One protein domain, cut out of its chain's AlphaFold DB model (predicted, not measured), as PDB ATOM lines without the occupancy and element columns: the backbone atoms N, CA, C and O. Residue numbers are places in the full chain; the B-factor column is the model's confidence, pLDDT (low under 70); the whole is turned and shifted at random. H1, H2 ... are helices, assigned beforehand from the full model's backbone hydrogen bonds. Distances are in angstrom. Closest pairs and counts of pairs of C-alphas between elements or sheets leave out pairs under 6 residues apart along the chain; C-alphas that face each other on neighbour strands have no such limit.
ATOM      1  N   ASP A  58     233.535 227.415 326.800       62.31
ATOM      2  CA  ASP A  58     233.595 226.616 325.567       62.31
ATOM      3  C   ASP A  58     233.091 227.334 324.299       62.31
ATOM      4  O   ASP A  58     233.105 226.765 323.199       62.31
ATOM      5  N   SER A  59     232.673 228.596 324.398       67.56
ATOM      6  CA  SER A  59     232.194 229.381 323.257       67.56
ATOM      7  C   SER A  59     233.338 229.910 322.385       67.56
ATOM      8  O   SER A  59     234.398 230.320 322.863       67.56
ATOM      9  N   ALA A  60     233.097 229.981 321.073       62.41
ATOM     10  CA  ALA A  60     234.018 230.586 320.111       62.41
ATOM     11  C   ALA A  60     234.341 232.058 320.440       62.41
ATOM     12  O   ALA A  60     235.456 232.507 320.180       62.41
ATOM     13  N   ALA A  61     233.412 232.782 321.073       60.31
ATOM     14  CA  ALA A  61     233.629 234.159 321.512       60.31
ATOM     15  C   ALA A  61     234.629 234.253 322.683       60.31
ATOM     16  O   ALA A  61     235.467 235.152 322.694       60.31
ATOM     17  N   TYR A  62     234.618 233.292 323.618       61.12
ATOM     18  CA  TYR A  62     235.588 233.227 324.721       61.12
ATOM     19  C   TYR A  62     236.993 232.933 324.192       61.12
ATOM     20  O   TYR A  62     237.976 233.536 324.627       61.12
ATOM     21  N   ARG A  63     237.086 232.047 323.191       62.00
ATOM     22  CA  ARG A  63     238.341 231.759 322.490       62.00
ATOM     23  C   ARG A  63     238.856 232.975 321.724       62.00
ATOM     24  O   ARG A  63     240.025 233.290 321.866       62.00
ATOM     25  N   ALA A  64     238.018 233.694 320.979       62.47
ATOM     26  CA  ALA A  64     238.450 234.877 320.228       62.47
ATOM     27  C   ALA A  64     239.007 235.992 321.137       62.47
ATOM     28  O   ALA A  64     240.050 236.569 320.833       62.47
ATOM     29  N   ILE A  65     238.361 236.242 322.284       64.81
ATOM     30  CA  ILE A  65     238.809 237.241 323.270       64.81
ATOM     31  C   ILE A  65     240.151 236.839 323.904       64.81
ATOM     32  O   ILE A  65     241.029 237.682 324.062       64.81
ATOM     33  N   ASN A  66     240.338 235.558 324.238       62.53
ATOM     34  CA  ASN A  66     241.601 235.066 324.801       62.53
ATOM     35  C   ASN A  66     242.715 234.901 323.756       62.53
ATOM     36  O   ASN A  66     243.887 235.011 324.098       62.53
ATOM     37  N   VAL A  67     242.384 234.642 322.489       63.88
ATOM     38  CA  VAL A  67     243.363 234.536 321.394       63.88
ATOM     39  C   VAL A  67     243.981 235.900 321.077       63.88
ATOM     40  O   VAL A  67     245.183 235.957 320.827       63.88
ATOM     41  N   GLY A  68     243.207 236.990 321.151       65.38
ATOM     42  CA  GLY A  68     243.750 238.353 321.063       65.38
ATOM     43  C   GLY A  68     244.768 238.643 322.172       65.38
ATOM     44  O   GLY A  68     245.888 239.057 321.887       65.38
ATOM     45  N   ASP A  69     244.417 238.300 323.415       65.88
ATOM     46  CA  ASP A  69     245.275 238.449 324.603       65.88
ATOM     47  C   ASP A  69     246.546 237.572 324.503       65.88
ATOM     48  O   ASP A  69     247.665 238.007 324.765       65.88
ATOM     49  N   MET A  70     246.411 236.336 324.007       67.00
ATOM     50  CA  MET A  70     247.541 235.440 323.727       67.00
ATOM     51  C   MET A  70     248.468 235.970 322.628       67.00
ATOM     52  O   MET A  70     249.673 235.727 322.687       67.00
ATOM     53  N   GLY A  71     247.938 236.694 321.640       73.44
ATOM     54  CA  GLY A  71     248.731 237.348 320.600       73.44
ATOM     55  C   GLY A  71     249.598 238.478 321.158       73.44
ATOM     56  O   GLY A  71     250.794 238.543 320.866       73.44
ATOM     57  N   GLU A  72     249.028 239.318 322.021       71.88
ATOM     58  CA  GLU A  72     249.761 240.389 322.707       71.88
ATOM     59  C   GLU A  72     250.810 239.826 323.673       71.88
ATOM     60  O   GLU A  72     251.961 240.272 323.674       71.88
ATOM     61  N   LEU A  73     250.470 238.773 324.421       74.06
ATOM     62  CA  LEU A  73     251.411 238.060 325.287       74.06
ATOM     63  C   LEU A  73     252.543 237.396 324.493       74.06
ATOM     64  O   LEU A  73     253.697 237.424 324.927       74.06
ATOM     65  N   ALA A  74     252.253 236.825 323.321       75.38
ATOM     66  CA  ALA A  74     253.263 236.246 322.438       75.38
ATOM     67  C   ALA A  74     254.205 237.318 321.874       75.38
ATOM     68  O   ALA A  74     255.422 237.114 321.846       75.38
ATOM     69  N   HIS A  75     253.667 238.476 321.490       80.31
ATOM     70  CA  HIS A  75     254.468 239.608 321.039       80.31
ATOM     71  C   HIS A  75     255.358 240.150 322.163       80.31
ATOM     72  O   HIS A  75     256.566 240.299 321.982       80.31
ATOM     73  N   LEU A  76     254.798 240.354 323.358       79.50
ATOM     74  CA  LEU A  76     255.541 240.814 324.529       79.50
ATOM     75  C   LEU A  76     256.644 239.821 324.922       79.50
ATOM     76  O   LEU A  76     257.767 240.222 325.233       79.50
ATOM     77  N   ARG A  77     256.366 238.515 324.838       82.94
ATOM     78  CA  ARG A  77     257.356 237.453 325.062       82.94
ATOM     79  C   ARG A  77     258.507 237.526 324.063       82.94
ATOM     80  O   ARG A  77     259.659 237.355 324.462       82.94
ATOM     81  N   GLU A  78     258.218 237.791 322.793       87.00
ATOM     82  CA  GLU A  78     259.249 237.932 321.764       87.00
ATOM     83  C   GLU A  78     260.093 239.194 321.975       87.00
ATOM     84  O   GLU A  78     261.320 239.125 321.918       87.00
ATOM     85  N   VAL A  79     259.475 240.323 322.331       85.38
ATOM     86  CA  VAL A  79     260.199 241.556 322.678       85.38
ATOM     87  C   VAL A  79     261.118 241.332 323.884       85.38
ATOM     88  O   VAL A  79     262.293 241.698 323.852       85.38
ATOM     89  N   VAL A  80     260.636 240.658 324.932       86.75
ATOM     90  CA  VAL A  80     261.461 240.298 326.098       86.75
ATOM     91  C   VAL A  80     262.604 239.361 325.702       86.75
ATOM     92  O   VAL A  80     263.732 239.537 326.168       86.75
ATOM     93  N   ARG A  81     262.362 238.396 324.807       85.69
ATOM     94  CA  ARG A  81     263.404 237.503 324.276       85.69
ATOM     95  C   ARG A  81     264.490 238.286 323.537       85.69
ATOM     96  O   ARG A  81     265.676 238.049 323.766       85.69
ATOM     97  N   GLN A  82     264.100 239.248 322.705       86.75
ATOM     98  CA  GLN A  82     265.021 240.124 321.980       86.75
ATOM     99  C   GLN A  82     265.821 241.022 322.930       86.75
ATOM    100  O   GLN A  82     267.039 241.151 322.785       86.75
ATOM    101  N   LEU A  83     265.177 241.573 323.961       84.25
ATOM    102  CA  LEU A  83     265.851 242.352 324.999       84.25
ATOM    103  C   LEU A  83     266.878 241.509 325.764       84.25
ATOM    104  O   LEU A  83     268.005 241.959 325.943       84.25
ATOM    105  N   ARG A  84     266.555 240.264 326.136       82.75
ATOM    106  CA  ARG A  84     267.515 239.331 326.763       82.75
ATOM    107  C   ARG A  84     268.696 238.996 325.845       82.75
ATOM    108  O   ARG A  84     269.819 238.826 326.317       82.75
ATOM    109  N   ALA A  85     268.467 238.930 324.533       84.56
ATOM    110  CA  ALA A  85     269.518 238.706 323.543       84.56
ATOM    111  C   ALA A  85     270.404 239.947 323.303       84.56
ATOM    112  O   ALA A  85     271.537 239.812 322.825       84.56
ATOM    113  N   SER A  86     269.952 241.149 323.670       89.88
ATOM    114  CA  SER A  86     270.726 242.383 323.513       89.88
ATOM    115  C   SER A  86     272.016 242.362 324.341       89.88
ATOM    116  O   SER A  86     272.036 241.998 325.519       89.88
ATOM    117  N   ARG A  87     273.134 242.766 323.723       86.38
ATOM    118  CA  ARG A  87     274.450 242.824 324.388       86.38
ATOM    119  C   ARG A  87     274.463 243.861 325.512       86.38
ATOM    120  O   ARG A  87     275.037 243.603 326.562       86.38
ATOM    121  N   VAL A  88     273.775 244.986 325.318       86.94
ATOM    122  CA  VAL A  88     273.672 246.066 326.312       86.94
ATOM    123  C   VAL A  88     272.925 245.586 327.558       86.94
ATOM    124  O   VAL A  88     273.389 245.794 328.675       86.94
ATOM    125  N   VAL A  89     271.814 244.868 327.372       85.06
ATOM    126  CA  VAL A  89     271.026 244.307 328.481       85.06
ATOM    127  C   VAL A  89     271.823 243.240 329.231       85.06
ATOM    128  O   VAL A  89     271.845 243.250 330.460       85.06
ATOM    129  N   ARG A  90     272.555 242.370 328.523       82.94
ATOM    130  CA  ARG A  90     273.440 241.372 329.151       82.94
ATOM    131  C   ARG A  90     274.523 241.997 330.026       82.94
ATOM    132  O   ARG A  90     274.786 241.483 331.108       82.94
ATOM    133  N   VAL A  91     275.108 243.117 329.601       86.38
ATOM    134  CA  VAL A  91     276.073 243.865 330.420       86.38
ATOM    135  C   VAL A  91     275.376 244.526 331.614       86.38
ATOM    136  O   VAL A  91     275.848 244.400 332.740       86.38
ATOM    137  N   ALA A  92     274.213 245.153 331.414       83.69
ATOM    138  CA  ALA A  92     273.449 245.788 332.493       83.69
ATOM    139  C   ALA A  92     273.001 244.796 333.590       83.69
ATOM    140  O   ALA A  92     272.963 245.144 334.774       83.69
ATOM    141  N   LEU A  93     272.716 243.540 333.227       82.25
ATOM    142  CA  LEU A  93     272.354 242.464 334.158       82.25
ATOM    143  C   LEU A  93     273.470 242.100 335.151       82.25
ATOM    144  O   LEU A  93     273.177 241.618 336.252       82.25
ATOM    145  N   LEU A  94     274.736 242.349 334.802       84.88
ATOM    146  CA  LEU A  94     275.874 242.106 335.692       84.88
ATOM    147  C   LEU A  94     275.860 243.052 336.897       84.88
ATOM    148  O   LEU A  94     276.198 242.630 338.000       84.88
ATOM    149  N   PHE A  95     275.379 244.281 336.702       86.56
ATOM    150  CA  PHE A  95     275.425 245.352 337.701       86.56
ATOM    151  C   PHE A  95     274.075 245.619 338.384       86.56
ATOM    152  O   PHE A  95     274.031 246.305 339.401       86.56
ATOM    153  N   SER A  96     272.969 245.067 337.867       87.19
ATOM    154  CA  SER A  96     271.625 245.282 338.419       87.19
ATOM    155  C   SER A  96     270.934 243.980 338.823       87.19
ATOM    156  O   SER A  96     270.492 243.182 337.993       87.19
ATOM    157  N   SER A  97     270.764 243.799 340.136       81.06
ATOM    158  CA  SER A  97     270.025 242.675 340.722       81.06
ATOM    159  C   SER A  97     268.525 242.724 340.413       81.06
ATOM    160  O   SER A  97     267.894 241.680 340.259       81.06
ATOM    161  N   LYS A  98     267.948 243.927 340.269       81.31
ATOM    162  CA  LYS A  98     266.538 244.108 339.891       81.31
ATOM    163  C   LYS A  98     266.289 243.675 338.449       81.31
ATOM    164  O   LYS A  98     265.354 242.921 338.205       81.31
ATOM    165  N   LEU A  99     267.161 244.070 337.518       78.69
ATOM    166  CA  LEU A  99     267.062 243.617 336.128       78.69
ATOM    167  C   LEU A  99     267.246 242.101 336.029       78.69
ATOM    168  O   LEU A  99     266.535 241.459 335.267       78.69
ATOM    169  N   ARG A 100     268.117 241.508 336.854       81.44
ATOM    170  CA  ARG A 100     268.310 240.052 336.905       81.44
ATOM    171  C   ARG A 100     267.085 239.288 337.397       81.44
ATOM    172  O   ARG A 100     266.818 238.212 336.889       81.44
ATOM    173  N   LYS A 101     266.307 239.847 338.325       82.56
ATOM    174  CA  LYS A 101     265.043 239.232 338.769       82.56
ATOM    175  C   LYS A 101     263.950 239.253 337.698       82.56
ATOM    176  O   LYS A 101     263.092 238.383 337.709       82.56
ATOM    177  N   VAL A 102     263.964 240.248 336.813       76.44
ATOM    178  CA  VAL A 102     262.906 240.456 335.807       76.44
ATOM    179  C   VAL A 102     263.268 239.830 334.452       76.44
ATOM    180  O   VAL A 102     262.413 239.286 333.758       76.44
ATOM    181  N   LEU A 103     264.541 239.893 334.059       75.19
ATOM    182  CA  LEU A 103     265.032 239.484 332.737       75.19
ATOM    183  C   LEU A 103     266.020 238.308 332.776       75.19
ATOM    184  O   LEU A 103     266.390 237.827 331.705       75.19
ATOM    185  N   GLY A 104     266.454 237.871 333.961       61.34
ATOM    186  CA  GLY A 104     267.238 236.644 334.139       61.34
ATOM    187  C   GLY A 104     266.437 235.373 333.898       61.34
ATOM    188  O   GLY A 104     265.185 235.442 333.785       61.34
TER     189      GLY A 104
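AT A GLANCE: This is residues 58 to 104 of the 104 residues of an uncharacterized protein of Rhodanobacter denitrificans (UniProt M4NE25). What shape does the printed part have? One long helix, H1, makes a shaft whose first part, with residues 58 to 79, sticks out free, and at its far end the chain turns off into a small hooked head of two short helices, H2 running off sideways and H3 folding back toward the end of H1. What is it made of? The printed part has 47 residues with three named helices, in the order H1, H2, H3, and no named strand, and its class is all helix. Is it compact? It is extended, with a radius of gyration of the C-alphas of 15.7 A and spans of 48 by 17 by 9 A, and H1 makes the length.

IN THESE COORDINATES: Where does the first helix run? After Asp 58 and Ser 59, H1 takes residues 60 to 85, from C-alpha 60 at (234.018, 230.586, 320.111) to C-alpha 85 at (269.518, 238.706, 323.543), a length of 36.6 A. What follows it? After Ser 86, H2 takes residues 87 to 95 and begins with C-alpha 87 at (274.450, 242.824, 324.388); its length is 13.6 A. Which is the last element? H3 takes residues 97 to 103, 9.9 A long, and ends with C-alpha 103 at (265.032, 239.484, 332.737), before Gly 104.

HOW THE PARTS SIT: How does H1 stand to H2? They are close but not clearly touching, with the closest C-alphas, those of Leu 83 and Val 89, 6.5 A apart. Their lines are about perpendicular, at 78 degrees. How do H2 and H3 meet? They touch only at the corner by their link, with the closest C-alphas, those of Leu 93 and Arg 100, 5.5 A apart. They run opposite ways at a steep tilt of 38 degrees, only just steep. Does H3 come near H1? They are close but not clearly touching, with the closest C-alphas, those of Arg 84 and Leu 103, 6.5 A apart. They run opposite ways at a steep tilt of 48 degrees. What do the helix backbones show? Each O i to N i+4 pair is within hydrogen-bond range in H3, against 21 of 22 in H1 and 3 of 5 in H2.

THE WHOLE: How large is it? The two C-alphas farthest apart, those of Ser 59 and Phe 95, are 48.3 A apart. Is there a cut, or a long link? The printed part has no cut, and the links H1 to H2 and H2 to H3 are both tight, with one residue each. Where is the model's confidence low? The pLDDT is under 70 in residues 58 to 70 and in residue 104, and the mean of the printed part is 76.8.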